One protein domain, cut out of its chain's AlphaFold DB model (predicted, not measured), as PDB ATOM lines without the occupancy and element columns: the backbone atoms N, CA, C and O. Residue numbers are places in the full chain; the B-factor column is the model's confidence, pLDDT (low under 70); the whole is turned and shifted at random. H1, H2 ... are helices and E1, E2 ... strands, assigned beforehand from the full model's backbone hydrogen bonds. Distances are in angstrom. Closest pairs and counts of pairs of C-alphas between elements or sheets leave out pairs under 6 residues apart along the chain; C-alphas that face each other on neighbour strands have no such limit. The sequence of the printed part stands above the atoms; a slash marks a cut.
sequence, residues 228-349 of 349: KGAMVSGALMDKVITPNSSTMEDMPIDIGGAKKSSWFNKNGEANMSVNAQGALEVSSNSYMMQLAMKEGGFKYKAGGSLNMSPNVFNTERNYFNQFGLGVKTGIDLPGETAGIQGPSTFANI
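This is residues 228 to 349 of the 349 residues of the protein "uncharacterized protein YqgF-like" of Drosophila bipectinata (UniProt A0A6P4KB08). Two small two-stranded sheets, E1 with E4 and E2 with E3, edge one end of a group of helices in which H1 and H3 are side by side and H4 runs across H1. At the other end, residues 323 to 349, a stretch with no named element, run out past H4 to Pro 334 and fold back. The printed part has 122 residues, under half in named elements, in the order H1 E1 E2 E3 E4 H2 H3 H4; the class is mixed and both sheets are antiparallel. It is compact by its radius of gyration of the C-alphas, 15.8 A, yet elongated, spanning 50 by 32 by 26 A.

E1, residues 248 to 250, and E4, residues 272 to 274, are antiparallel neighbours, with N 250 and O 272 2.8 A apart. E1 runs on into E2, residues 253 to 255, at 87 degrees. E2 and E3, residues 258 to 260, form an antiparallel hairpin, with N 253 and O 260 2.8 A apart. The closest C-alphas of E1 and H3, residues 285 to 295, are those of Asp 250 and Ser 286, 5.5 A apart. H1, residues 228 to 237, is the hub. It touches H3 at a shallow tilt of 28 degrees, the same way, closest at the C-alphas of Ala 235 and Leu 291, 6.3 A. Residues 316 to 320 of H4, residues 311 to 322, touch H1, closest at the C-alphas of Gly 234 and Tyr 319, 5.5 A; the helices are only just about perpendicular, at 72 degrees. H2, residues 276 to 281, only just touches H1, with 3 pairs of C-alphas within 8 A, the closest those of Val 232 and Ala 276, 6.7 A. In H1, H2, H3 and H4 every O i to N i+4 pair is within hydrogen-bond range.

H1 begins at C-alpha 228 (275.315, 244.096, 383.038) and is 14.2 A long; H3 is 15.5 A. H4, 17.1 A, ends at C-alpha 322 (281.844, 253.358, 390.285).

The C-alphas farthest apart, of Glu 269 and Pro 334, are 50.5 A apart. The links E3 to E4 and H3 to H4 are long. The printed part has no cut, and no printed residue has a pLDDT under 70.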
ATOM      1  N   LYS A 228     275.031 245.424 382.457       98.25
ATOM      2  CA  LYS A 228     275.315 244.096 383.038       98.25
ATOM      3  C   LYS A 228     276.789 243.869 383.368       98.25
ATOM      4  O   LYS A 228     277.094 243.131 384.299       98.25
ATOM      5  N   GLY A 229     277.703 244.531 382.655       97.75
ATOM      6  CA  GLY A 229     279.130 244.499 382.986       97.75
ATOM      7  C   GLY A 229     279.420 245.032 384.394       97.75
ATOM      8  O   GLY A 229     280.240 244.455 385.109       97.75
ATOM      9  N   ALA A 230     278.699 246.072 384.828       97.62
ATOM     10  CA  ALA A 230     278.816 246.607 386.181       97.62
ATOM     11  C   ALA A 230     278.240 245.639 387.228       97.62
ATOM     12  O   ALA A 230     278.879 245.438 388.255       97.62
ATOM     13  N   MET A 231     277.117 244.967 386.938       98.00
ATOM     14  CA  MET A 231     276.542 243.945 387.833       98.00
ATOM     15  C   MET A 231     277.494 242.758 388.033       98.00
ATOM     16  O   MET A 231     277.782 242.364 389.155       98.00
ATOM     17  N   VAL A 232     278.059 242.220 386.944       98.19
ATOM     18  CA  VAL A 232     279.061 241.140 387.027       98.19
ATOM     19  C   VAL A 232     280.293 241.586 387.817       98.19
ATOM     20  O   VAL A 232     280.842 240.806 388.595       98.19
ATOM     21  N   SER A 233     280.728 242.833 387.630       97.69
ATOM     22  CA  SER A 233     281.868 243.390 388.363       97.69
ATOM     23  C   SER A 233     281.576 243.521 389.859       97.69
ATOM     24  O   SER A 233     282.418 243.123 390.659       97.69
ATOM     25  N   GLY A 234     280.389 244.011 390.235       97.31
ATOM     26  CA  GLY A 234     279.936 244.085 391.628       97.31
ATOM     27  C   GLY A 234     279.931 242.714 392.297       97.31
ATOM     28  O   GLY A 234     280.612 242.508 393.301       97.31
ATOM     29  N   ALA A 235     279.347 241.727 391.626       97.44
ATOM     30  CA  ALA A 235     279.276 240.364 392.129       97.44
ATOM     31  C   ALA A 235     280.653 239.692 392.327       97.44
ATOM     32  O   ALA A 235     280.834 238.856 393.221       97.44
ATOM     33  N   LEU A 236     281.646 240.042 391.500       97.50
ATOM     34  CA  LEU A 236     283.041 239.626 391.695       97.50
ATOM     35  C   LEU A 236     283.681 240.327 392.904       97.50
ATOM     36  O   LEU A 236     284.426 239.688 393.647       97.50
ATOM     37  N   MET A 237     283.398 241.618 393.111       96.38
ATOM     38  CA  MET A 237     283.897 242.391 394.257       96.38
ATOM     39  C   MET A 237     283.323 241.880 395.584       96.38
ATOM     40  O   MET A 237     284.079 241.712 396.543       96.38
ATOM     41  N   ASP A 238     282.031 241.547 395.609       96.19
ATOM     42  CA  ASP A 238     281.345 240.927 396.751       96.19
ATOM     43  C   ASP A 238     281.677 239.437 396.929       96.19
ATOM     44  O   ASP A 238     281.312 238.818 397.931       96.19
ATOM     45  N   LYS A 239     282.425 238.851 395.984       96.50
ATOM     46  CA  LYS A 239     282.858 237.444 395.985       96.50
ATOM     47  C   LYS A 239     281.698 236.441 395.971       96.50
ATOM     48  O   LYS A 239     281.894 235.277 396.325       96.50
ATOM     49  N   VAL A 240     280.506 236.849 395.529       95.88
ATOM     50  CA  VAL A 240     279.384 235.918 395.299       95.88
ATOM     51  C   VAL A 240     279.624 235.038 394.067       95.88
ATOM     52  O   VAL A 240     279.075 233.937 393.958       95.88
ATOM     53  N   ILE A 241     280.483 235.514 393.163       97.44
ATOM     54  CA  ILE A 241     281.143 234.745 392.111       97.44
ATOM     55  C   ILE A 241     282.651 235.007 392.162       97.44
ATOM     56  O   ILE A 241     283.115 236.003 392.713       97.44
ATOM     57  N   THR A 242     283.436 234.117 391.563       97.00
ATOM     58  CA  THR A 242     284.877 234.318 391.350       97.00
ATOM     59  C   THR A 242     285.233 234.010 389.896       97.00
ATOM     60  O   THR A 242     284.458 233.318 389.226       97.00
ATOM     61  N   PRO A 243     286.406 234.439 389.389       94.06
ATOM     62  CA  PRO A 243     286.834 234.098 388.029       94.06
ATOM     63  C   PRO A 243     286.815 232.587 387.743       94.06
ATOM     64  O   PRO A 243     286.498 232.174 386.633       94.06
ATOM     65  N   ASN A 244     287.070 231.767 388.769       94.38
ATOM     66  CA  ASN A 244     287.103 230.306 388.666       94.38
ATOM     67  C   ASN A 244     285.776 229.628 389.054       94.38
ATOM     68  O   ASN A 244     285.616 228.430 388.852       94.38
ATOM     69  N   SER A 245     284.827 230.370 389.631       95.56
ATOM     70  CA  SER A 245     283.526 229.863 390.073       95.56
ATOM     71  C   SER A 245     282.458 230.919 389.813       95.56
ATOM     72  O   SER A 245     282.062 231.668 390.709       95.56
ATOM     73  N   SER A 246     282.005 230.975 388.565       96.94
ATOM     74  CA  SER A 246     280.947 231.883 388.107       96.94
ATOM     75  C   SER A 246     279.843 231.165 387.329       96.94
ATOM     76  O   SER A 246     278.914 231.804 386.849       96.94
ATOM     77  N   THR A 247     279.913 229.845 387.188       97.44
ATOM     78  CA  THR A 247     278.943 229.087 386.399       97.44
ATOM     79  C   THR A 247     277.607 228.965 387.128       97.44
ATOM     80  O   THR A 247     277.564 228.546 388.286       97.44
ATOM     81  N   MET A 248     276.519 229.328 386.451       96.62
ATOM     82  CA  MET A 248     275.138 229.178 386.913       96.62
ATOM     83  C   MET A 248     274.252 228.759 385.738       96.62
ATOM     84  O   MET A 248     274.580 229.014 384.580       96.62
ATOM     85  N   GLU A 249     273.126 228.117 386.028       96.38
ATOM     86  CA  GLU A 249     272.133 227.795 385.004       96.38
ATOM     87  C   GLU A 249     271.278 229.035 384.703       96.38
ATOM     88  O   GLU A 249     270.651 229.600 385.602       96.38
ATOM     89  N   ASP A 250     271.248 229.473 383.444       96.38
ATOM     90  CA  ASP A 250     270.255 230.430 382.967       96.38
ATOM     91  C   ASP A 250     268.931 229.700 382.741       96.38
ATOM     92  O   ASP A 250     268.788 228.899 381.811       96.38
ATOM     93  N   MET A 251     267.964 230.016 383.595       95.44
ATOM     94  CA  MET A 251     266.609 229.479 383.559       95.44
ATOM     95  C   MET A 251     265.571 230.558 383.887       95.44
ATOM     96  O   MET A 251     265.911 231.554 384.540       95.44
ATOM     97  N   PRO A 252     264.292 230.381 383.509       96.12
ATOM     98  CA  PRO A 252     263.214 231.221 384.012       96.12
ATOM     99  C   PRO A 252     263.215 231.310 385.544       96.12
ATOM    100  O   PRO A 252     263.203 230.301 386.248       96.12
ATOM    101  N   ILE A 253     263.202 232.540 386.049       95.56
ATOM    102  CA  ILE A 253     263.108 232.866 387.467       95.56
ATOM    103  C   ILE A 253     261.633 233.075 387.810       95.56
ATOM    104  O   ILE A 253     260.988 233.973 387.263       95.56
ATOM    105  N   ASP A 254     261.106 232.234 388.699       94.50
ATOM    106  CA  ASP A 254     259.725 232.276 389.189       94.50
ATOM    107  C   ASP A 254     259.704 232.686 390.663       94.50
ATOM    108  O   ASP A 254     260.155 231.928 391.526       94.50
ATOM    109  N   ILE A 255     259.219 233.895 390.951       91.12
ATOM    110  CA  ILE A 255     259.213 234.489 392.292       91.12
ATOM    111  C   ILE A 255     257.924 235.286 392.490       91.12
ATOM    112  O   ILE A 255     257.575 236.135 391.672       91.12
ATOM    113  N   GLY A 256     257.211 235.036 393.591       83.50
ATOM    114  CA  GLY A 256     256.040 235.821 393.993       83.50
ATOM    115  C   GLY A 256     254.901 235.837 392.967       83.50
ATOM    116  O   GLY A 256     254.160 236.813 392.897       83.50
ATOM    117  N   GLY A 257     254.782 234.791 392.141       84.00
ATOM    118  CA  GLY A 257     253.802 234.717 391.052       84.00
ATOM    119  C   GLY A 257     254.221 235.442 389.765       84.00
ATOM    120  O   GLY A 257     253.461 235.444 388.797       84.00
ATOM    121  N   ALA A 258     255.422 236.027 389.719       89.38
ATOM    122  CA  ALA A 258     256.005 236.612 388.520       89.38
ATOM    123  C   ALA A 258     257.076 235.688 387.928       89.38
ATOM    124  O   ALA A 258     258.017 235.280 388.607       89.38
ATOM    125  N   LYS A 259     256.970 235.427 386.620       92.81
ATOM    126  CA  LYS A 259     257.981 234.698 385.848       92.81
ATOM    127  C   LYS A 259     258.760 235.656 384.959       92.81
ATOM    128  O   LYS A 259     258.172 236.383 384.153       92.81
ATOM    129  N   LYS A 260     260.083 235.662 385.100       94.31
ATOM    130  CA  LYS A 260     261.015 236.442 384.276       94.31
ATOM    131  C   LYS A 260     262.051 235.515 383.659       94.31
ATOM    132  O   LYS A 260     262.440 234.523 384.259       94.31
ATOM    133  N   SER A 261     262.489 235.830 382.450       95.31
ATOM    134  CA  SER A 261     263.395 234.980 381.680       95.31
ATOM    135  C   SER A 261     264.338 235.814 380.823       95.31
ATOM    136  O   SER A 261     264.128 237.016 380.597       95.31
ATOM    137  N   SER A 262     265.401 235.168 380.356       95.88
ATOM    138  CA  SER A 262     266.213 235.689 379.266       95.88
ATOM    139  C   SER A 262     265.423 235.585 377.955       95.88
ATOM    140  O   SER A 262     264.423 234.870 377.846       95.88
ATOM    141  N   TRP A 263     265.834 236.341 376.938       94.94
ATOM    142  CA  TRP A 263     265.073 236.442 375.687       94.94
ATOM    143  C   TRP A 263     264.933 235.095 374.951       94.94
ATOM    144  O   TRP A 263     263.950 234.909 374.231       94.94
ATOM    145  N   PHE A 264     265.872 234.167 375.167       93.31
ATOM    146  CA  PHE A 264     265.989 232.888 374.464       93.31
ATOM    147  C   PHE A 264     265.331 231.694 375.173       93.31
ATOM    148  O   PHE A 264     265.034 230.706 374.513       93.31
ATOM    149  N   ASN A 265     265.055 231.754 376.480       92.31
ATOM    150  CA  ASN A 265     264.594 230.595 377.261       92.31
ATOM    151  C   ASN A 265     263.256 230.830 377.975       92.31
ATOM    152  O   ASN A 265     263.040 230.328 379.073       92.31
ATOM    153  N   LYS A 266     262.322 231.560 377.351       91.19
ATOM    154  CA  LYS A 266     261.044 231.959 377.976       91.19
ATOM    155  C   LYS A 266     260.265 230.819 378.645       91.19
ATOM    156  O   LYS A 266     259.683 231.045 379.702       91.19
ATOM    157  N   ASN A 267     260.297 229.626 378.049       89.25
ATOM    158  CA  ASN A 267     259.583 228.433 378.520       89.25
ATOM    159  C   ASN A 267     260.502 227.395 379.191       89.25
ATOM    160  O   ASN A 267     260.041 226.320 379.552       89.25
ATOM    161  N   GLY A 268     261.795 227.693 379.340       89.25
ATOM    162  CA  GLY A 268     262.786 226.779 379.914       89.25
ATOM    163  C   GLY A 268     263.417 225.775 378.937       89.25
ATOM    164  O   GLY A 268     264.344 225.068 379.309       89.25
ATOM    165  N   GLU A 269     262.966 225.722 377.681       89.50
ATOM    166  CA  GLU A 269     263.450 224.748 376.679       89.50
ATOM    167  C   GLU A 269     264.894 224.992 376.214       89.50
ATOM    168  O   GLU A 269     265.560 224.075 375.745       89.50
ATOM    169  N   ALA A 270     265.381 226.226 376.356       92.88
ATOM    170  CA  ALA A 270     266.733 226.640 375.980       92.88
ATOM    171  C   ALA A 270     267.562 227.058 377.204       92.88
ATOM    172  O   ALA A 270     268.367 227.988 377.130       92.88
ATOM    173  N   ASN A 271     267.321 226.424 378.357       95.19
ATOM    174  CA  ASN A 271     268.171 226.614 379.527       95.19
ATOM    175  C   ASN A 271     269.606 226.207 379.208       95.19
ATOM    176  O   ASN A 271     269.854 225.234 378.493       95.19
ATOM    177  N   MET A 272     270.559 226.947 379.760       95.62
ATOM    178  CA  MET A 272     271.967 226.669 379.525       95.62
ATOM    179  C   MET A 272     272.823 227.066 380.714       95.62
ATOM    180  O   MET A 272     272.550 228.037 381.416       95.62
ATOM    181  N   SER A 273     273.897 226.313 380.913       97.25
ATOM    182  CA  SER A 273     274.932 226.651 381.881       97.25
ATOM    183  C   SER A 273     275.818 227.754 381.307       97.25
ATOM    184  O   SER A 273     276.405 227.583 380.237       97.25
ATOM    185  N   VAL A 274     275.907 228.887 382.000       97.25
ATOM    186  CA  VAL A 274     276.714 230.045 381.594       97.25
ATOM    187  C   VAL A 274     277.632 230.474 382.728       97.25
ATOM    188  O   VAL A 274     277.239 230.521 383.893       97.25
ATOM    189  N   ASN A 275     278.874 230.800 382.386       97.56
ATOM    190  CA  ASN A 275     279.771 231.544 383.267       97.56
ATOM    191  C   ASN A 275     279.552 233.057 383.081       97.56
ATOM    192  O   ASN A 275     278.766 233.474 382.228       97.56
ATOM    193  N   ALA A 276     280.258 233.892 383.848       97.69
ATOM    194  CA  ALA A 276     280.099 235.348 383.773       97.69
ATOM    195  C   ALA A 276     280.302 235.917 382.353       97.69
ATOM    196  O   ALA A 276     279.542 236.778 381.916       97.69
ATOM    197  N   GLN A 277     281.290 235.404 381.611       97.19
ATOM    198  CA  GLN A 277     281.547 235.812 380.226       97.19
ATOM    199  C   GLN A 277     280.391 235.413 379.300       97.19
ATOM    200  O   GLN A 277     279.862 236.261 378.585       97.19
ATOM    201  N   GLY A 278     279.964 234.150 379.350       97.44
ATOM    202  CA  GLY A 278     278.862 233.640 378.536       97.44
ATOM    203  C   GLY A 278     277.547 234.354 378.844       97.44
ATOM    204  O   GLY A 278     276.791 234.669 377.933       97.44
ATOM    205  N   ALA A 279     277.301 234.704 380.110       97.69
ATOM    206  CA  ALA A 279     276.127 235.467 380.520       97.69
ATOM    207  C   ALA A 279     276.090 236.874 379.901       97.69
ATOM    208  O   ALA A 279     275.012 237.350 379.541       97.69
ATOM    209  N   LEU A 280     277.243 237.536 379.755       97.88
ATOM    210  CA  LEU A 280     277.341 238.815 379.046       97.88
ATOM    211  C   LEU A 280     277.157 238.633 377.535       97.88
ATOM    212  O   LEU A 280     276.421 239.406 376.927       97.88
ATOM    213  N   GLU A 281     277.755 237.591 376.953       97.69
ATOM    214  CA  GLU A 281     277.663 237.270 375.521       97.69
ATOM    215  C   GLU A 281     276.215 237.050 375.066       97.69
ATOM    216  O   GLU A 281     275.769 237.653 374.091       97.69
ATOM    217  N   VAL A 282     275.439 236.251 375.809       97.00
ATOM    218  CA  VAL A 282     274.026 235.982 375.475       97.00
ATOM    219  C   VAL A 282     273.056 237.010 376.065       97.00
ATOM    220  O   VAL A 282     271.840 236.907 375.876       97.00
ATOM    221  N   SER A 283     273.578 238.008 376.789       97.56
ATOM    222  CA  SER A 283     272.806 238.989 377.552       97.56
ATOM    223  C   SER A 283     271.756 238.319 378.449       97.56
ATOM    224  O   SER A 283     270.565 238.646 378.430       97.56
ATOM    225  N   SER A 284     272.202 237.382 379.280       97.94
ATOM    226  CA  SER A 284     271.363 236.675 380.246       97.94
ATOM    227  C   SER A 284     270.707 237.654 381.225       97.94
ATOM    228  O   SER A 284     271.387 238.479 381.834       97.94
ATOM    229  N   ASN A 285     269.379 237.616 381.362       97.25
ATOM    230  CA  ASN A 285     268.667 238.332 382.427       97.25
ATOM    231  C   ASN A 285     268.632 237.485 383.699       97.25
ATOM    232  O   ASN A 285     268.857 238.014 384.784       97.25
ATOM    233  N   SER A 286     268.393 236.178 383.555       97.00
ATOM    234  CA  SER A 286     268.332 235.243 384.681       97.00
ATOM    235  C   SER A 286     269.611 235.273 385.509       97.00
ATOM    236  O   SER A 286     269.546 235.404 386.728       97.00
ATOM    237  N   TYR A 287     270.775 235.239 384.858       97.88
ATOM    238  CA  TYR A 287     272.066 235.274 385.535       97.88
ATOM    239  C   TYR A 287     272.224 236.540 386.380       97.88
ATOM    240  O   TYR A 287     272.607 236.457 387.539       97.88
ATOM    241  N   MET A 288     271.845 237.703 385.843       98.00
ATOM    242  CA  MET A 288     271.935 238.987 386.553       98.00
ATOM    243  C   MET A 288     270.959 239.060 387.730       98.00
ATOM    244  O   MET A 288     271.310 239.566 388.790       98.00
ATOM    245  N   MET A 289     269.755 238.498 387.579       95.94
ATOM    246  CA  MET A 289     268.811 238.359 388.692       95.94
ATOM    247  C   MET A 289     269.366 237.426 389.776       95.94
ATOM    248  O   MET A 289     269.205 237.702 390.962       95.94
ATOM    249  N   GLN A 290     270.036 236.334 389.391       96.38
ATOM    250  CA  GLN A 290     270.692 235.412 390.321       96.38
ATOM    251  C   GLN A 290     271.880 236.052 391.046       96.38
ATOM    252  O   GLN A 290     272.056 235.770 392.229       96.38
ATOM    253  N   LEU A 291     272.656 236.924 390.391       96.75
ATOM    254  CA  LEU A 291     273.702 237.716 391.052       96.75
ATOM    255  C   LEU A 291     273.103 238.623 392.129       96.75
ATOM    256  O   LEU A 291     273.420 238.430 393.300       96.75
ATOM    257  N   ALA A 292     272.126 239.457 391.763       95.69
ATOM    258  CA  ALA A 292     271.471 240.367 392.703       95.69
ATOM    259  C   ALA A 292     270.816 239.620 393.881       95.69
ATOM    260  O   ALA A 292     270.873 240.058 395.030       95.69
ATOM    261  N   MET A 293     270.221 238.444 393.630       94.69
ATOM    262  CA  MET A 293     269.711 237.573 394.694       94.69
ATOM    263  C   MET A 293     270.832 237.078 395.618       94.69
ATOM    264  O   MET A 293     270.666 237.096 396.835       94.69
ATOM    265  N   LYS A 294     271.974 236.649 395.071       94.56
ATOM    266  CA  LYS A 294     273.125 236.197 395.867       94.56
ATOM    267  C   LYS A 294     273.743 237.333 396.685       94.56
ATOM    268  O   LYS A 294     274.021 237.116 397.861       94.56
ATOM    269  N   GLU A 295     273.905 238.519 396.102       94.88
ATOM    270  CA  GLU A 295     274.386 239.738 396.779       94.88
ATOM    271  C   GLU A 295     273.417 240.170 397.890       94.88
ATOM    272  O   GLU A 295     273.828 240.512 398.997       94.88
ATOM    273  N   GLY A 296     272.110 240.030 397.652       92.88
ATOM    274  CA  GLY A 296     271.062 240.224 398.655       92.88
ATOM    275  C   GLY A 296     270.951 239.112 399.709       92.88
ATOM    276  O   GLY A 296     270.076 239.189 400.576       92.88
ATOM    277  N   GLY A 297     271.787 238.068 399.651       92.19
ATOM    278  CA  GLY A 297     271.743 236.918 400.562       92.19
ATOM    279  C   GLY A 297     270.504 236.026 400.403       92.19
ATOM    280  O   GLY A 297     270.196 235.217 401.283       92.19
ATOM    281  N   PHE A 298     269.775 236.160 399.296       92.69
ATOM    282  CA  PHE A 298     268.552 235.424 399.014       92.69
ATOM    283  C   PHE A 298     268.840 234.053 398.412       92.69
ATOM    284  O   PHE A 298     269.578 233.896 397.438       92.69
ATOM    285  N   LYS A 299     268.191 233.033 398.973       90.00
ATOM    286  CA  LYS A 299     268.233 231.671 398.443       90.00
ATOM    287  C   LYS A 299     267.021 231.457 397.551       90.00
ATOM    288  O   LYS A 299     265.907 231.304 398.050       90.00
ATOM    289  N   TYR A 300     267.254 231.441 396.242       91.62
ATOM    290  CA  TYR A 300     266.198 231.232 395.260       91.62
ATOM    291  C   TYR A 300     265.450 229.914 395.500       91.62
ATOM    292  O   TYR A 300     266.048 228.845 395.629       91.62
ATOM    293  N   LYS A 301     264.120 230.010 395.517       90.12
ATOM    294  CA  LYS A 301     263.192 228.883 395.484       90.12
ATOM    295  C   LYS A 301     262.059 229.247 394.535       90.12
ATOM    296  O   LYS A 301     261.399 230.262 394.749       90.12
ATOM    297  N   ALA A 302     261.825 228.408 393.528       90.44
ATOM    298  CA  ALA A 302     260.768 228.627 392.545       90.44
ATOM    299  C   ALA A 302     259.400 228.813 393.227       90.44
ATOM    300  O   ALA A 302     259.030 228.043 394.121       90.44
ATOM    301  N   GLY A 303     258.679 229.862 392.828       88.88
ATOM    302  CA  GLY A 303     257.376 230.249 393.374       88.88
ATOM    303  C   GLY A 303     257.420 230.854 394.784       88.88
ATOM    304  O   GLY A 303     256.375 231.202 395.329       88.88
ATOM    305  N   GLY A 304     258.603 230.987 395.397       88.56
ATOM    306  CA  GLY A 304     258.768 231.626 396.702       88.56
ATOM    307  C   GLY A 304     258.586 233.144 396.639       88.56
ATOM    308  O   GLY A 304     258.733 233.753 395.582       88.56
ATOM    309  N   SER A 305     258.276 233.775 397.771       88.06
ATOM    310  CA  SER A 305     258.237 235.239 397.875       88.06
ATOM    311  C   SER A 305     259.652 235.821 397.899       88.06
ATOM    312  O   SER A 305     260.516 235.299 398.609       88.06
ATOM    313  N   LEU A 306     259.881 236.916 397.168       86.38
ATOM    314  CA  LEU A 306     261.124 237.675 397.290       86.38
ATOM    315  C   LEU A 306     261.110 238.411 398.626       86.38
ATOM    316  O   LEU A 306     260.220 239.214 398.887       86.38
ATOM    317  N   ASN A 307     262.076 238.114 399.486       86.19
ATOM    318  CA  ASN A 307     262.239 238.818 400.749       86.19
ATOM    319  C   ASN A 307     263.727 239.084 400.954       86.19
ATOM    320  O   ASN A 307     264.483 238.183 401.319       86.19
ATOM    321  N   MET A 308     264.137 240.309 400.644       88.94
ATOM    322  CA  MET A 308     265.517 240.773 400.732       88.94
ATOM    323  C   MET A 308     265.559 242.107 401.460       88.94
ATOM    324  O   MET A 308     264.600 242.880 401.437       88.94
ATOM    325  N   SER A 309     266.697 242.397 402.086       91.44
ATOM    326  CA  SER A 309     266.934 243.730 402.629       91.44
ATOM    327  C   SER A 309     266.917 244.760 401.490       91.44
ATOM    328  O   SER A 309     267.649 244.575 400.514       91.44
ATOM    329  N   PRO A 310     266.190 245.887 401.623       92.88
ATOM    330  CA  PRO A 310     266.241 246.980 400.650       92.88
ATOM    331  C   PRO A 310     267.647 247.561 400.454       92.88
ATOM    332  O   PRO A 310     267.898 248.257 399.475       92.88
ATOM    333  N   ASN A 311     268.587 247.263 401.359       93.19
ATOM    334  CA  ASN A 311     269.975 247.681 401.218       93.19
ATOM    335  C   ASN A 311     270.650 247.129 399.951       93.19
ATOM    336  O   ASN A 311     271.591 247.755 399.473       93.19
ATOM    337  N   VAL A 312     270.149 246.030 399.368       93.62
ATOM    338  CA  VAL A 312     270.654 245.515 398.084       93.62
ATOM    339  C   VAL A 312     270.602 246.586 396.988       93.62
ATOM    340  O   VAL A 312     271.547 246.720 396.223       93.62
ATOM    341  N   PHE A 313     269.586 247.460 396.981       95.12
ATOM    342  CA  PHE A 313     269.530 248.577 396.033       95.12
ATOM    343  C   PHE A 313     270.704 249.543 396.186       95.12
ATOM    344  O   PHE A 313     271.183 250.078 395.191       95.12
ATOM    345  N   ASN A 314     271.151 249.800 397.417       94.62
ATOM    346  CA  ASN A 314     272.300 250.668 397.661       94.62
ATOM    347  C   ASN A 314     273.593 249.983 397.227       94.62
ATOM    348  O   ASN A 314     274.426 250.637 396.611       94.62
ATOM    349  N   THR A 315     273.738 248.683 397.499       94.31
ATOM    350  CA  THR A 315     274.871 247.880 397.024       94.31
ATOM    351  C   THR A 315     274.991 247.953 395.499       94.31
ATOM    352  O   THR A 315     276.001 248.436 394.990       94.31
ATOM    353  N   GLU A 316     273.921 247.619 394.773       95.62
ATOM    354  CA  GLU A 316     273.880 247.672 393.302       95.62
ATOM    355  C   GLU A 316     274.182 249.079 392.765       95.62
ATOM    356  O   GLU A 316     275.007 249.262 391.869       95.62
ATOM    357  N   ARG A 317     273.552 250.113 393.344       96.12
ATOM    358  CA  ARG A 317     273.791 251.511 392.949       96.12
ATOM    359  C   ARG A 317     275.228 251.938 393.200       96.12
ATOM    360  O   ARG A 317     275.789 252.639 392.371       96.12
ATOM    361  N   ASN A 318     275.842 251.515 394.301       96.25
ATOM    362  CA  ASN A 318     277.237 251.838 394.586       96.25
ATOM    363  C   ASN A 318     278.179 251.225 393.549       96.25
ATOM    364  O   ASN A 318     279.163 251.867 393.179       96.25
ATOM    365  N   TYR A 319     277.882 250.026 393.042       97.00
ATOM    366  CA  TYR A 319     278.635 249.457 391.927       97.00
ATOM    367  C   TYR A 319     278.394 250.217 390.632       97.00
ATOM    368  O   TYR A 319     279.359 250.608 389.986       97.00
ATOM    369  N   PHE A 320     277.143 250.526 390.287       97.25
ATOM    370  CA  PHE A 320     276.839 251.361 389.122       97.25
ATOM    371  C   PHE A 320     277.559 252.719 389.168       97.25
ATOM    372  O   PHE A 320     278.207 253.102 388.191       97.25
ATOM    373  N   ASN A 321     277.562 253.387 390.322       96.94
ATOM    374  CA  ASN A 321     278.212 254.681 390.517       96.94
ATOM    375  C   ASN A 321     279.726 254.633 390.247       96.94
ATOM    376  O   ASN A 321     280.271 255.588 389.699       96.94
ATOM    377  N   GLN A 322     280.408 253.526 390.571       96.56
ATOM    378  CA  GLN A 322     281.844 253.358 390.285       96.56
ATOM    379  C   GLN A 322     282.155 253.334 388.781       96.56
ATOM    380  O   GLN A 322     283.264 253.677 388.379       96.56
ATOM    381  N   PHE A 323     281.174 252.977 387.950       95.62
ATOM    382  CA  PHE A 323     281.262 253.035 386.489       95.62
ATOM    383  C   PHE A 323     280.659 254.324 385.903       95.62
ATOM    384  O   PHE A 323     280.495 254.424 384.688       95.62
ATOM    385  N   GLY A 324     280.306 255.307 386.741       95.56
ATOM    386  CA  GLY A 324     279.671 256.557 386.315       95.56
ATOM    387  C   GLY A 324     278.165 256.449 386.047       95.56
ATOM    388  O   GLY A 324     277.561 257.393 385.546       95.56
ATOM    389  N   LEU A 325     277.529 255.318 386.367       96.06
ATOM    390  CA  LEU A 325     276.099 255.100 386.152       96.06
ATOM    391  C   LEU A 325     275.308 255.555 387.386       96.06
ATOM    392  O   LEU A 325     275.355 254.897 388.418       96.06
ATOM    393  N   GLY A 326     274.555 256.652 387.271       94.88
ATOM    394  CA  GLY A 326     273.771 257.214 388.385       94.88
ATOM    395  C   GLY A 326     274.462 258.356 389.139       94.88
ATOM    396  O   GLY A 326     273.926 258.857 390.126       94.88
ATOM    397  N   VAL A 327     275.628 258.799 388.659       96.19
ATOM    398  CA  VAL A 327     276.365 259.970 389.154       96.19
ATOM    399  C   VAL A 327     276.730 260.889 387.994       96.19
ATOM    400  O   VAL A 327     276.703 260.485 386.835       96.19
ATOM    401  N   LYS A 328     277.074 262.139 388.305       96.44
ATOM    402  CA  LYS A 328     277.634 263.061 387.315       96.44
ATOM    403  C   LYS A 328     279.004 262.566 386.857       96.44
ATOM    404  O   LYS A 328     279.828 262.184 387.686       96.44
ATOM    405  N   THR A 329     279.242 262.608 385.555       95.75
ATOM    406  CA  THR A 329     280.521 262.271 384.924       95.75
ATOM    407  C   THR A 329     281.583 263.335 385.193       95.75
ATOM    408  O   THR A 329     282.770 263.020 385.183       95.75
ATOM    409  N   GLY A 330     281.163 264.578 385.467       95.25
ATOM    410  CA  GLY A 330     282.074 265.701 385.672       95.25
ATOM    411  C   GLY A 330     282.537 266.348 384.368       95.25
ATOM    412  O   GLY A 330     283.588 266.986 384.356       95.25
ATOM    413  N   ILE A 331     281.774 266.179 383.283       96.44
ATOM    414  CA  ILE A 331     282.005 266.902 382.032       96.44
ATOM    415  C   ILE A 331     282.045 268.416 382.284       96.44
ATOM    416  O   ILE A 331     281.281 268.963 383.079       96.44
ATOM    417  N   ASP A 332     282.933 269.104 381.579       95.38
ATOM    418  CA  ASP A 332     283.134 270.550 381.622       95.38
ATOM    419  C   ASP A 332     282.074 271.298 380.797       95.38
ATOM    420  O   ASP A 332     282.370 272.170 379.980       95.38
ATOM    421  N   LEU A 333     280.807 270.951 381.024       94.81
ATOM    422  CA  LEU A 333     279.642 271.606 380.448       94.81
ATOM    423  C   LEU A 333     278.557 271.800 381.517       94.81
ATOM    424  O   LEU A 333     278.294 270.895 382.314       94.81
ATOM    425  N   PRO A 334     277.865 272.951 381.525       92.94
ATOM    426  CA  PRO A 334     276.705 273.143 382.378       92.94
ATOM    427  C   PRO A 334     275.540 272.247 381.927       92.94
ATOM    428  O   PRO A 334     275.432 271.849 380.768       92.94
ATOM    429  N   GLY A 335     274.619 271.966 382.852       92.00
ATOM    430  CA  GLY A 335     273.369 271.259 382.549       92.00
ATOM    431  C   GLY A 335     273.430 269.730 382.612       92.00
ATOM    432  O   GLY A 335     272.425 269.086 382.328       92.00
ATOM    433  N   GLU A 336     274.555 269.138 383.021       95.88
ATOM    434  CA  GLU A 336     274.665 267.692 383.243       95.88
ATOM    435  C   GLU A 336     273.705 267.180 384.337       95.88
ATOM    436  O   GLU A 336     273.597 267.753 385.432       95.88
ATOM    437  N   THR A 337     273.076 266.033 384.066       95.44
ATOM    438  CA  THR A 337     272.216 265.304 385.008       95.44
ATOM    439  C   THR A 337     272.809 263.939 385.367       95.44
ATOM    440  O   THR A 337     273.465 263.309 384.549       95.44
ATOM    441  N   ALA A 338     272.536 263.446 386.579       94.62
ATOM    442  CA  ALA A 338     272.947 262.102 387.018       94.62
ATOM    443  C   ALA A 338     271.945 260.992 386.618       94.62
ATOM    444  O   ALA A 338     272.086 259.840 387.025       94.62
ATOM    445  N   GLY A 339     270.907 261.333 385.846       93.00
ATOM    446  CA  GLY A 339     269.783 260.450 385.539       93.00
ATOM    447  C   GLY A 339     268.663 260.483 386.585       93.00
ATOM    448  O   GLY A 339     268.605 261.359 387.449       93.00
ATOM    449  N   ILE A 340     267.728 259.533 386.475       93.38
ATOM    450  CA  ILE A 340     266.556 259.418 387.354       93.38
ATOM    451  C   ILE A 340     266.772 258.258 388.321       93.38
ATOM    452  O   ILE A 340     266.891 257.105 387.902       93.38
ATOM    453  N   GLN A 341     266.760 258.548 389.621       91.62
ATOM    454  CA  GLN A 341     266.850 257.524 390.655       91.62
ATOM    455  C   GLN A 341     265.454 257.100 391.122       91.62
ATOM    456  O   GLN A 341     264.685 257.901 391.648       91.62
ATOM    457  N   GLY A 342     265.129 255.821 390.930       90.69
ATOM    458  CA  GLY A 342     263.869 255.231 391.392       90.69
ATOM    459  C   GLY A 342     263.811 255.002 392.913       90.69
ATOM    460  O   GLY A 342     264.832 255.092 393.603       90.69
ATOM    461  N   PRO A 343     262.636 254.650 393.459       93.06
ATOM    462  CA  PRO A 343     262.496 254.279 394.868       93.06
ATOM    463  C   PRO A 343     263.235 252.963 395.187       93.06
ATOM    464  O   PRO A 343     263.479 252.148 394.301       93.06
ATOM    465  N   SER A 344     263.624 252.767 396.450       91.94
ATOM    466  CA  SER A 344     264.411 251.607 396.919       91.94
ATOM    467  C   SER A 344     263.945 251.100 398.284       91.94
ATOM    468  O   SER A 344     264.742 250.867 399.190       91.94
ATOM    469  N   THR A 345     262.628 251.007 398.461       91.00
ATOM    470  CA  THR A 345     262.005 250.519 399.699       91.00
ATOM    471  C   THR A 345     261.686 249.029 399.602       91.00
ATOM    472  O   THR A 345     261.790 248.435 398.532       91.00
ATOM    473  N   PHE A 346     261.240 248.421 400.703       86.06
ATOM    474  CA  PHE A 346     260.785 247.026 400.701       86.06
ATOM    475  C   PHE A 346     259.629 246.774 399.723       86.06
ATOM    476  O   PHE A 346     259.562 245.713 399.125       86.06
ATOM    477  N   ALA A 347     258.767 247.769 399.485       87.44
ATOM    478  CA  ALA A 347     257.691 247.670 398.494       87.44
ATOM    479  C   ALA A 347     258.197 247.607 397.037       87.44
ATOM    480  O   ALA A 347     257.397 247.434 396.121       87.44
ATOM    481  N   ASN A 348     259.498 247.814 396.815       87.50
ATOM    482  CA  ASN A 348     260.138 247.764 395.503       87.50
ATOM    483  C   ASN A 348     260.994 246.508 395.295       87.50
ATOM    484  O   ASN A 348     261.525 246.353 394.198       87.50
ATOM    485  N   ILE A 349     261.140 245.667 396.327       80.25
ATOM    486  CA  ILE A 349     261.688 244.309 396.215       80.25
ATOM    487  C   ILE A 349     260.642 243.435 395.528       80.25
ATOM    488  O   ILE A 349     260.980 242.843 394.483       80.25
TER     489      ILE A 349